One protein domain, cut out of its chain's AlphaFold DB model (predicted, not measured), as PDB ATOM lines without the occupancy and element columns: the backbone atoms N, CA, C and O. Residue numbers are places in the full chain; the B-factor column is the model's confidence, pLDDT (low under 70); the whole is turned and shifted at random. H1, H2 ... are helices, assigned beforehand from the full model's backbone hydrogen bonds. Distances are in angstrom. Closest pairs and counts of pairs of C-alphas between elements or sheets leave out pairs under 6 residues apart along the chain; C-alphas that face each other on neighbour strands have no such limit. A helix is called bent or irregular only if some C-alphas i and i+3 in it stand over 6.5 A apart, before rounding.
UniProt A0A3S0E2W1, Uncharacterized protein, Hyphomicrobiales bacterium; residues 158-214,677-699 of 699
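What this domain is: This is residues 158 to 214 and 677 to 699 of the 699 residues of an uncharacterized protein of Hyphomicrobiales bacterium (UniProt A0A3S0E2W1). One long helix, H1, makes the longest axis, and four shorter helices gather over one side of it, mostly crossed. H2 crosses near the middle of H1, H3 and H4 pack on its first half, and H5 folds back from H4 as a helical hairpin, away from H1. The printed part has 80 residues with five named helices, H1 to H5, and no named strand; its class is all helix. It is compact, with a radius of gyration of the C-alphas of 12.2 A, and spans 36 by 25 by 19 A.

How they stand to each other: Start at H1, residues 158 to 179; H2, residues 188 to 201, is close but not clearly touching, with C-alphas 170 and 195 closest at 6.9 A and a steep tilt of 60 degrees. H3, residues 203 to 209, touches H2 only at the corner, at Val 199 and Leu 205, whose C-alphas are 5.4 A apart. H3 touches residues 162 to 166 of H1, about perpendicular at 76 degrees; C-alphas 166 and 205 are closest, 6.4 A apart. Past the cut, H4, residues 677 to 683, touches residues 160 to 167 of H1, closest at C-alphas 163 and 677, 5.9 A. H5, residues 689 to 697, touches residues 188 to 192 of H2, closest at C-alphas 188 and 689, 6.0 A. H4 only just touches H5 and only just touches H2, with 3 pairs of C-alphas within 8 A each; the closest are C-alphas 679 and 695, 6.1 A, and C-alphas 196 and 683, 6.9 A. H5 is apart from H1 and H3. Every O i to N i+4 pair is within hydrogen-bond range in H1, H2, H4 and H5; in H3 it is 0 of 3, with 3 of 4 O i to N i+3 pairs within range.

Where its parts are: Find C-alpha 158 at (-94.484, -62.639, 46.786); from there H1 runs 31.7 A to C-alpha 179. H2 runs 20.2 A, H3 10.7 A and H4 10.1 A. H3 is irregular: C-alphas 204 and 207 are 7.5 A apart. H5 runs 12.8 A and ends at C-alpha 697, (-96.758, -39.456, 53.639).

The domain as a whole: Look for the cut after Val 214: residues 215 to 676 are not printed, and C-alphas 214 and 677 are 9.8 A apart. Of the links printed whole, none is long. Residues 176 to 183, of which 176 to 179 belong to H1, stand free. Confidence is under 70 at residues 181 to 182.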
ATOM      1  N   GLY A 158     -93.163 -62.981  47.316       93.25
ATOM      2  CA  GLY A 158     -94.484 -62.639  46.786       93.25
ATOM      3  C   GLY A 158     -95.107 -61.455  47.523       93.25
ATOM      4  O   GLY A 158     -95.461 -60.463  46.898       93.25
ATOM      5  N   GLN A 159     -95.127 -61.494  48.860       93.56
ATOM      6  CA  GLN A 159     -95.650 -60.386  49.668       93.56
ATOM      7  C   GLN A 159     -94.895 -59.079  49.447       93.56
ATOM      8  O   GLN A 159     -95.533 -58.042  49.342       93.56
ATOM      9  N   ILE A 160     -93.563 -59.115  49.364       94.25
ATOM     10  CA  ILE A 160     -92.755 -57.915  49.117       94.25
ATOM     11  C   ILE A 160     -93.143 -57.283  47.775       94.25
ATOM     12  O   ILE A 160     -93.335 -56.069  47.696       94.25
ATOM     13  N   ARG A 161     -93.282 -58.100  46.724       93.94
ATOM     14  CA  ARG A 161     -93.670 -57.637  45.384       93.94
ATOM     15  C   ARG A 161     -95.100 -57.096  45.360       93.94
ATOM     16  O   ARG A 161     -95.326 -56.017  44.817       93.94
ATOM     17  N   ASP A 162     -96.034 -57.813  45.972       94.19
ATOM     18  CA  ASP A 162     -97.446 -57.438  46.024       94.19
ATOM     19  C   ASP A 162     -97.653 -56.154  46.840       94.19
ATOM     20  O   ASP A 162     -98.291 -55.212  46.376       94.19
ATOM     21  N   GLU A 163     -97.049 -56.050  48.026       95.38
ATOM     22  CA  GLU A 163     -97.127 -54.853  48.874       95.38
ATOM     23  C   GLU A 163     -96.477 -53.641  48.208       95.38
ATOM     24  O   GLU A 163     -97.012 -52.533  48.287       95.38
ATOM     25  N   HIS A 164     -95.358 -53.841  47.507       94.75
ATOM     26  CA  HIS A 164     -94.758 -52.779  46.711       94.75
ATOM     27  C   HIS A 164     -95.703 -52.311  45.597       94.75
ATOM     28  O   HIS A 164     -95.912 -51.106  45.466       94.75
ATOM     29  N   ARG A 165     -96.323 -53.246  44.859       94.69
ATOM     30  CA  ARG A 165     -97.306 -52.948  43.805       94.69
ATOM     31  C   ARG A 165     -98.510 -52.181  44.346       94.69
ATOM     32  O   ARG A 165     -98.954 -51.230  43.711       94.69
ATOM     33  N   LEU A 166     -99.019 -52.569  45.517       95.50
ATOM     34  CA  LEU A 166    -100.076 -51.834  46.208       95.50
ATOM     35  C   LEU A 166     -99.641 -50.390  46.459       95.50
ATOM     36  O   LEU A 166    -100.346 -49.462  46.074       95.50
ATOM     37  N   ARG A 167     -98.471 -50.195  47.077       95.19
ATOM     38  CA  ARG A 167     -97.981 -48.858  47.421       95.19
ATOM     39  C   ARG A 167     -97.798 -47.984  46.181       95.19
ATOM     40  O   ARG A 167     -98.270 -46.852  46.181       95.19
ATOM     41  N   THR A 168     -97.154 -48.496  45.132       93.81
ATOM     42  CA  THR A 168     -96.944 -47.734  43.891       93.81
ATOM     43  C   THR A 168     -98.261 -47.436  43.190       93.81
ATOM     44  O   THR A 168     -98.477 -46.301  42.791       93.81
ATOM     45  N   SER A 169     -99.195 -48.393  43.130       93.69
ATOM     46  CA  SER A 169    -100.503 -48.159  42.512       93.69
ATOM     47  C   SER A 169    -101.314 -47.080  43.234       93.69
ATOM     48  O   SER A 169    -102.013 -46.313  42.572       93.69
ATOM     49  N   LEU A 170    -101.249 -47.019  44.567       93.25
ATOM     50  CA  LEU A 170    -101.916 -45.974  45.346       93.25
ATOM     51  C   LEU A 170    -101.222 -44.615  45.188       93.25
ATOM     52  O   LEU A 170    -101.902 -43.597  45.070       93.25
ATOM     53  N   ALA A 171     -99.887 -44.594  45.150       92.00
ATOM     54  CA  ALA A 171     -99.116 -43.379  44.897       92.00
ATOM     55  C   ALA A 171     -99.414 -42.800  43.502       92.00
ATOM     56  O   ALA A 171     -99.680 -41.604  43.377       92.00
ATOM     57  N   ASP A 172     -99.464 -43.649  42.472       90.69
ATOM     58  CA  ASP A 172     -99.793 -43.258  41.098       90.69
ATOM     59  C   ASP A 172    -101.232 -42.722  40.989       90.69
ATOM     60  O   ASP A 172    -101.478 -41.722  40.312       90.69
ATOM     61  N   ASP A 173    -102.186 -43.336  41.700       88.38
ATOM     62  CA  ASP A 173    -103.573 -42.861  41.773       88.38
ATOM     63  C   ASP A 173    -103.659 -41.466  42.417       88.38
ATOM     64  O   ASP A 173    -104.315 -40.570  41.881       88.38
ATOM     65  N   LEU A 174    -102.948 -41.239  43.526       87.62
ATOM     66  CA  LEU A 174    -102.880 -39.928  44.183       87.62
ATOM     67  C   LEU A 174    -102.192 -38.870  43.314       87.62
ATOM     68  O   LEU A 174    -102.667 -37.732  43.238       87.62
ATOM     69  N   ALA A 175    -101.097 -39.234  42.646       87.38
ATOM     70  CA  ALA A 175    -100.391 -38.355  41.724       87.38
ATOM     71  C   ALA A 175    -101.289 -37.959  40.541       87.38
ATOM     72  O   ALA A 175    -101.383 -36.775  40.213       87.38
ATOM     73  N   GLY A 176    -102.020 -38.917  39.961       85.56
ATOM     74  CA  GLY A 176    -102.982 -38.668  38.887       85.56
ATOM     75  C   GLY A 176    -104.128 -37.749  39.315       85.56
ATOM     76  O   GLY A 176    -104.466 -36.808  38.599       85.56
ATOM     77  N   ARG A 177    -104.686 -37.948  40.515       83.75
ATOM     78  CA  ARG A 177    -105.755 -37.090  41.059       83.75
ATOM     79  C   ARG A 177    -105.302 -35.659  41.324       83.75
ATOM     80  O   ARG A 177    -106.083 -34.745  41.100       83.75
ATOM     81  N   ARG A 178    -104.053 -35.445  41.757       78.56
ATOM     82  CA  ARG A 178    -103.481 -34.091  41.902       78.56
ATOM     83  C   ARG A 178    -103.432 -33.319  40.585       78.56
ATOM     84  O   ARG A 178    -103.480 -32.094  40.611       78.56
ATOM     85  N   LEU A 179    -103.290 -34.023  39.465       80.31
ATOM     86  CA  LEU A 179    -103.227 -33.433  38.127       80.31
ATOM     87  C   LEU A 179    -104.616 -33.287  37.480       80.31
ATOM     88  O   LEU A 179    -104.763 -32.538  36.518       80.31
ATOM     89  N   ALA A 180    -105.631 -33.984  37.998       78.50
ATOM     90  CA  ALA A 180    -107.000 -33.943  37.499       78.50
ATOM     91  C   ALA A 180    -107.834 -32.838  38.186       78.50
ATOM     92  O   ALA A 180    -107.609 -32.522  39.352       78.50
ATOM     93  N   PRO A 181    -108.871 -32.289  37.523       69.56
ATOM     94  CA  PRO A 181    -109.793 -31.316  38.123       69.56
ATOM     95  C   PRO A 181    -110.759 -31.931  39.155       69.56
ATOM     96  O   PRO A 181    -111.675 -31.261  39.633       69.56
ATOM     97  N   THR A 182    -110.607 -33.217  39.481       69.12
ATOM     98  CA  THR A 182    -111.470 -33.924  40.426       69.12
ATOM     99  C   THR A 182    -111.160 -33.470  41.857       69.12
ATOM    100  O   THR A 182    -109.998 -33.504  42.265       69.12
ATOM    101  N   PRO A 183    -112.161 -33.060  42.655       70.56
ATOM    102  CA  PRO A 183    -111.916 -32.593  44.012       70.56
ATOM    103  C   PRO A 183    -111.356 -33.719  44.891       70.56
ATOM    104  O   PRO A 183    -111.933 -34.804  44.990       70.56
ATOM    105  N   MET A 184    -110.234 -33.442  45.558       78.06
ATOM    106  CA  MET A 184    -109.699 -34.313  46.602       78.06
ATOM    107  C   MET A 184    -110.643 -34.325  47.815       78.06
ATOM    108  O   MET A 184    -111.243 -33.293  48.130       78.06
ATOM    109  N   PRO A 185    -110.775 -35.456  48.531       80.81
ATOM    110  CA  PRO A 185    -111.565 -35.508  49.756       80.81
ATOM    111  C   PRO A 185    -111.107 -34.451  50.770       80.81
ATOM    112  O   PRO A 185    -109.920 -34.330  51.054       80.81
ATOM    113  N   ALA A 186    -112.059 -33.712  51.348       78.19
ATOM    114  CA  ALA A 186    -111.773 -32.624  52.290       78.19
ATOM    115  C   ALA A 186    -111.327 -33.103  53.687       78.19
ATOM    116  O   ALA A 186    -110.903 -32.296  54.510       78.19
ATOM    117  N   THR A 187    -111.450 -34.402  53.977       83.19
ATOM    118  CA  THR A 187    -111.073 -34.996  55.265       83.19
ATOM    119  C   THR A 187    -110.132 -36.177  55.066       83.19
ATOM    120  O   THR A 187    -110.264 -36.933  54.102       83.19
ATOM    121  N   ASN A 188    -109.239 -36.387  56.034       82.44
ATOM    122  CA  ASN A 188    -108.328 -37.531  56.064       82.44
ATOM    123  C   ASN A 188    -109.082 -38.868  56.019       82.44
ATOM    124  O   ASN A 188    -108.741 -39.748  55.237       82.44
ATOM    125  N   ALA A 189    -110.172 -38.996  56.781       82.56
ATOM    126  CA  ALA A 189    -111.023 -40.185  56.743       82.56
ATOM    127  C   ALA A 189    -111.635 -40.420  55.346       82.56
ATOM    128  O   ALA A 189    -111.682 -41.554  54.871       82.56
ATOM    129  N   GLY A 190    -112.057 -39.352  54.657       86.69
ATOM    130  CA  GLY A 190    -112.536 -39.434  53.276       86.69
ATOM    131  C   GLY A 190    -111.444 -39.853  52.288       86.69
ATOM    132  O   GLY A 190    -111.711 -40.628  51.371       86.69
ATOM    133  N   LEU A 191    -110.206 -39.392  52.494       85.88
ATOM    134  CA  LEU A 191    -109.053 -39.792  51.690       85.88
ATOM    135  C   LEU A 191    -108.719 -41.274  51.880       85.88
ATOM    136  O   LEU A 191    -108.612 -41.999  50.893       85.88
ATOM    137  N   GLN A 192    -108.640 -41.738  53.129       89.19
ATOM    138  CA  GLN A 192    -108.421 -43.152  53.443       89.19
ATOM    139  C   GLN A 192    -109.508 -44.031  52.813       89.19
ATOM    140  O   GLN A 192    -109.185 -45.005  52.136       89.19
ATOM    141  N   LYS A 193    -110.785 -43.653  52.963       89.94
ATOM    142  CA  LYS A 193    -111.907 -44.373  52.349       89.94
ATOM    143  C   LYS A 193    -111.774 -44.448  50.827       89.94
ATOM    144  O   LYS A 193    -111.994 -45.497  50.238       89.94
ATOM    145  N   SER A 194    -111.351 -43.366  50.181       89.38
ATOM    146  CA  SER A 194    -111.173 -43.365  48.727       89.38
ATOM    147  C   SER A 194    -110.033 -44.274  48.248       89.38
ATOM    148  O   SER A 194    -110.131 -44.863  47.170       89.38
ATOM    149  N   LEU A 195    -108.965 -44.410  49.041       90.69
ATOM    150  CA  LEU A 195    -107.887 -45.367  48.779       90.69
ATOM    151  C   LEU A 195    -108.360 -46.815  48.986       90.69
ATOM    152  O   LEU A 195    -108.028 -47.683  48.182       90.69
ATOM    153  N   GLN A 196    -109.173 -47.075  50.014       93.00
ATOM    154  CA  GLN A 196    -109.795 -48.388  50.242       93.00
ATOM    155  C   GLN A 196    -110.696 -48.785  49.068       93.00
ATOM    156  O   GLN A 196    -110.534 -49.865  48.510       93.00
ATOM    157  N   GLU A 197    -111.566 -47.880  48.612       91.75
ATOM    158  CA  GLU A 197    -112.433 -48.121  47.454       91.75
ATOM    159  C   GLU A 197    -111.630 -48.398  46.172       91.75
ATOM    160  O   GLU A 197    -112.055 -49.186  45.328       91.75
ATOM    161  N   ARG A 198    -110.457 -47.767  45.997       90.12
ATOM    162  CA  ARG A 198    -109.558 -48.066  44.871       90.12
ATOM    163  C   ARG A 198    -109.040 -49.503  44.940       90.12
ATOM    164  O   ARG A 198    -109.026 -50.173  43.911       90.12
ATOM    165  N   VAL A 199    -108.640 -49.965  46.125       93.88
ATOM    166  CA  VAL A 199    -108.201 -51.353  46.346       93.88
ATOM    167  C   VAL A 199    -109.341 -52.339  46.103       93.88
ATOM    168  O   VAL A 199    -109.130 -53.354  45.452       93.88
ATOM    169  N   GLU A 200    -110.550 -52.037  46.575       92.50
ATOM    170  CA  GLU A 200    -111.721 -52.909  46.411       92.50
ATOM    171  C   GLU A 200    -112.164 -53.053  44.947       92.50
ATOM    172  O   GLU A 200    -112.701 -54.092  44.564       92.50
ATOM    173  N   ARG A 201    -111.925 -52.035  44.109       91.12
ATOM    174  CA  ARG A 201    -112.240 -52.072  42.670       91.12
ATOM    175  C   ARG A 201    -111.214 -52.823  41.825       91.12
ATOM    176  O   ARG A 201    -111.539 -53.169  40.693       91.12
ATOM    177  N   ASP A 202    -110.001 -53.032  42.328       92.50
ATOM    178  CA  ASP A 202    -108.920 -53.696  41.597       92.50
ATOM    179  C   ASP A 202    -108.733 -55.135  42.115       92.50
ATOM    180  O   ASP A 202    -108.159 -55.336  43.191       92.50
ATOM    181  N   PRO A 203    -109.162 -56.169  41.358       89.62
ATOM    182  CA  PRO A 203    -108.971 -57.563  41.756       89.62
ATOM    183  C   PRO A 203    -107.502 -57.925  42.016       89.62
ATOM    184  O   PRO A 203    -107.220 -58.791  42.844       89.62
ATOM    185  N   GLY A 204    -106.558 -57.242  41.356       89.62
ATOM    186  CA  GLY A 204    -105.122 -57.423  41.553       89.62
ATOM    187  C   GLY A 204    -104.606 -56.903  42.899       89.62
ATOM    188  O   GLY A 204    -103.513 -57.286  43.311       89.62
ATOM    189  N   LEU A 205    -105.387 -56.076  43.604       92.81
ATOM    190  CA  LEU A 205    -105.075 -55.537  44.931       92.81
ATOM    191  C   LEU A 205    -105.921 -56.162  46.049       92.81
ATOM    192  O   LEU A 205    -105.710 -55.847  47.220       92.81
ATOM    193  N   ALA A 206    -106.826 -57.093  45.730       88.75
ATOM    194  CA  ALA A 206    -107.750 -57.694  46.695       88.75
ATOM    195  C   ALA A 206    -107.043 -58.314  47.920       88.75
ATOM    196  O   ALA A 206    -107.572 -58.267  49.033       88.75
ATOM    197  N   PHE A 207    -105.814 -58.821  47.756       90.88
ATOM    198  CA  PHE A 207    -104.989 -59.364  48.847       90.88
ATOM    199  C   PHE A 207    -104.697 -58.348  49.973       90.88
ATOM    200  O   PHE A 207    -104.380 -58.750  51.098       90.88
ATOM    201  N   ALA A 208    -104.769 -57.043  49.684       91.81
ATOM    202  CA  ALA A 208    -104.470 -55.966  50.625       91.81
ATOM    203  C   ALA A 208    -105.573 -55.759  51.676       91.81
ATOM    204  O   ALA A 208    -105.287 -55.230  52.748       91.81
ATOM    205  N   THR A 209    -106.800 -56.219  51.401       89.44
ATOM    206  CA  THR A 209    -107.922 -56.201  52.361       89.44
ATOM    207  C   THR A 209    -107.662 -57.121  53.558       89.44
ATOM    208  O   THR A 209    -108.063 -56.835  54.686       89.44
ATOM    209  N   ALA A 210    -106.930 -58.216  53.335       86.94
ATOM    210  CA  ALA A 210    -106.485 -59.107  54.391       86.94
ATOM    211  C   ALA A 210    -105.258 -58.527  55.107       86.94
ATOM    212  O   ALA A 210    -104.249 -58.161  54.487       86.94
ATOM    213  N   LYS A 211    -105.310 -58.528  56.443       82.75
ATOM    214  CA  LYS A 211    -104.195 -58.092  57.289       82.75
ATOM    215  C   LYS A 211    -102.948 -58.929  57.001       82.75
ATOM    216  O   LYS A 211    -102.990 -60.157  57.097       82.75
ATOM    217  N   ALA A 212    -101.826 -58.276  56.690       81.62
ATOM    218  CA  ALA A 212    -100.592 -59.001  56.396       81.62
ATOM    219  C   ALA A 212    -100.118 -59.786  57.638       81.62
ATOM    220  O   ALA A 212    -100.177 -59.266  58.764       81.62
ATOM    221  N   PRO A 213     -99.636 -61.028  57.475       82.69
ATOM    222  CA  PRO A 213     -99.130 -61.809  58.588       82.69
ATOM    223  C   PRO A 213     -97.840 -61.183  59.134       82.69
ATOM    224  O   PRO A 213     -96.868 -60.961  58.416       82.69
ATOM    225  N   VAL A 214     -97.828 -60.925  60.439       83.50
ATOM    226  CA  VAL A 214     -96.647 -60.450  61.169       83.50
ATOM    227  C   VAL A 214     -96.188 -61.553  62.124       83.50
ATOM    228  O   VAL A 214     -97.033 -62.018  62.911       83.50
ATOM    229  N   THR A 677     -95.201 -52.580  53.488       91.38
ATOM    230  CA  THR A 677     -95.907 -53.372  54.501       91.38
ATOM    231  C   THR A 677     -96.727 -52.491  55.448       91.38
ATOM    232  O   THR A 677     -97.872 -52.826  55.752       91.38
ATOM    233  N   ASP A 678     -96.175 -51.374  55.931       90.56
ATOM    234  CA  ASP A 678     -96.869 -50.459  56.847       90.56
ATOM    235  C   ASP A 678     -98.122 -49.847  56.198       90.56
ATOM    236  O   ASP A 678     -99.190 -49.856  56.812       90.56
ATOM    237  N   VAL A 679     -98.032 -49.447  54.923       92.44
ATOM    238  CA  VAL A 679     -99.186 -49.000  54.124       92.44
ATOM    239  C   VAL A 679    -100.278 -50.070  54.110       92.44
ATOM    240  O   VAL A 679    -101.422 -49.774  54.456       92.44
ATOM    241  N   ARG A 680     -99.939 -51.331  53.806       92.56
ATOM    242  CA  ARG A 680    -100.916 -52.435  53.831       92.56
ATOM    243  C   ARG A 680    -101.542 -52.634  55.215       92.56
ATOM    244  O   ARG A 680    -102.743 -52.862  55.312       92.56
ATOM    245  N   GLN A 681    -100.749 -52.576  56.286       89.50
ATOM    246  CA  GLN A 681    -101.241 -52.797  57.654       89.50
ATOM    247  C   GLN A 681    -102.204 -51.705  58.125       89.50
ATOM    248  O   GLN A 681    -103.130 -51.995  58.884       89.50
ATOM    249  N   ARG A 682    -101.969 -50.461  57.701       90.44
ATOM    250  CA  ARG A 682    -102.721 -49.289  58.157       90.44
ATOM    251  C   ARG A 682    -103.928 -48.970  57.290       90.44
ATOM    252  O   ARG A 682    -104.918 -48.486  57.825       90.44
ATOM    253  N   LEU A 683    -103.885 -49.266  55.989       91.31
ATOM    254  CA  LEU A 683    -104.913 -48.840  55.036       91.31
ATOM    255  C   LEU A 683    -106.340 -49.206  55.469       91.31
ATOM    256  O   LEU A 683    -107.225 -48.359  55.384       91.31
ATOM    257  N   PHE A 684    -106.557 -50.416  55.992       90.50
ATOM    258  CA  PHE A 684    -107.867 -50.901  56.460       90.50
ATOM    259  C   PHE A 684    -108.051 -50.849  57.988       90.50
ATOM    260  O   PHE A 684    -109.061 -51.320  58.510       90.50
ATOM    261  N   ALA A 685    -107.090 -50.294  58.730       87.19
ATOM    262  CA  ALA A 685    -107.215 -50.120  60.172       87.19
ATOM    263  C   ALA A 685    -108.065 -48.874  60.504       87.19
ATOM    264  O   ALA A 685    -108.052 -47.900  59.747       87.19
ATOM    265  N   PRO A 686    -108.785 -48.862  61.642       83.94
ATOM    266  CA  PRO A 686    -109.417 -47.645  62.136       83.94
ATOM    267  C   PRO A 686    -108.326 -46.687  62.638       83.94
ATOM    268  O   PRO A 686    -107.765 -46.901  63.711       83.94
ATOM    269  N   LEU A 687    -108.002 -45.659  61.848       84.06
ATOM    270  CA  LEU A 687    -106.920 -44.713  62.141       84.06
ATOM    271  C   LEU A 687    -107.468 -43.373  62.671       84.06
ATOM    272  O   LEU A 687    -108.409 -42.823  62.092       84.06
ATOM    273  N   PRO A 688    -106.875 -42.783  63.724       84.12
ATOM    274  CA  PRO A 688    -107.095 -41.378  64.060       84.12
ATOM    275  C   PRO A 688    -106.499 -40.456  62.978       84.12
ATOM    276  O   PRO A 688    -105.555 -40.828  62.284       84.12
ATOM    277  N   SER A 689    -106.987 -39.214  62.861       77.12
ATOM    278  CA  SER A 689    -106.632 -38.311  61.746       77.12
ATOM    279  C   SER A 689    -105.127 -38.113  61.520       77.12
ATOM    280  O   SER A 689    -104.702 -38.040  60.370       77.12
ATOM    281  N   HIS A 690    -104.326 -38.069  62.590       76.69
ATOM    282  CA  HIS A 690    -102.869 -37.900  62.507       76.69
ATOM    283  C   HIS A 690    -102.136 -39.147  61.977       76.69
ATOM    284  O   HIS A 690    -101.059 -39.034  61.401       76.69
ATOM    285  N   GLU A 691    -102.704 -40.342  62.156       82.88
ATOM    286  CA  GLU A 691    -102.146 -41.578  61.595       82.88
ATOM    287  C   GLU A 691    -102.484 -41.727  60.111       82.88
ATOM    288  O   GLU A 691    -101.712 -42.327  59.364       82.88
ATOM    289  N   VAL A 692    -103.596 -41.133  59.668       81.44
ATOM    290  CA  VAL A 692    -103.928 -41.052  58.242       81.44
ATOM    291  C   VAL A 692    -102.956 -40.129  57.501       81.44
ATOM    292  O   VAL A 692    -102.527 -40.473  56.405       81.44
ATOM    293  N   ASP A 693    -102.534 -39.012  58.102       80.62
ATOM    294  CA  ASP A 693    -101.493 -38.153  57.510       80.62
ATOM    295  C   ASP A 693    -100.178 -38.921  57.307       80.62
ATOM    296  O   ASP A 693     -99.532 -38.793  56.266       80.62
ATOM    297  N   ALA A 694     -99.805 -39.766  58.274       81.25
ATOM    298  CA  ALA A 694     -98.628 -40.624  58.167       81.25
ATOM    299  C   ALA A 694     -98.783 -41.718  57.094       81.25
ATOM    300  O   ALA A 694     -97.819 -42.058  56.416       81.25
ATOM    301  N   LEU A 695     -99.989 -42.267  56.910       86.44
ATOM    302  CA  LEU A 695    -100.270 -43.197  55.812       86.44
ATOM    303  C   LEU A 695    -100.072 -42.517  54.452       86.44
ATOM    304  O   LEU A 695     -99.483 -43.105  53.551       86.44
ATOM    305  N   VAL A 696    -100.547 -41.278  54.310       84.00
ATOM    306  CA  VAL A 696    -100.423 -40.510  53.066       84.00
ATOM    307  C   VAL A 696     -98.978 -40.097  52.808       84.00
ATOM    308  O   VAL A 696     -98.565 -40.114  51.661       84.00
ATOM    309  N   SER A 697     -98.182 -39.778  53.832       84.25
ATOM    310  CA  SER A 697     -96.758 -39.456  53.639       84.25
ATOM    311  C   SER A 697     -95.899 -40.657  53.220       84.25
ATOM    312  O   SER A 697     -94.757 -40.471  52.797       84.25
ATOM    313  N   HIS A 698     -96.419 -41.880  53.353       85.56
ATOM    314  CA  HIS A 698     -95.785 -43.115  52.883       85.56
ATOM    315  C   HIS A 698     -96.103 -43.448  51.408       85.56
ATOM    316  O   HIS A 698     -95.471 -44.352  50.839       85.56
ATOM    317  N   LEU A 699     -97.070 -42.744  50.807       85.44
ATOM    318  CA  LEU A 699     -97.457 -42.816  49.395       85.44
ATOM    319  C   LEU A 699     -96.788 -41.678  48.621       85.44
ATOM    320  O   LEU A 699     -96.190 -41.995  47.570       85.44
TER     321      LEU A 699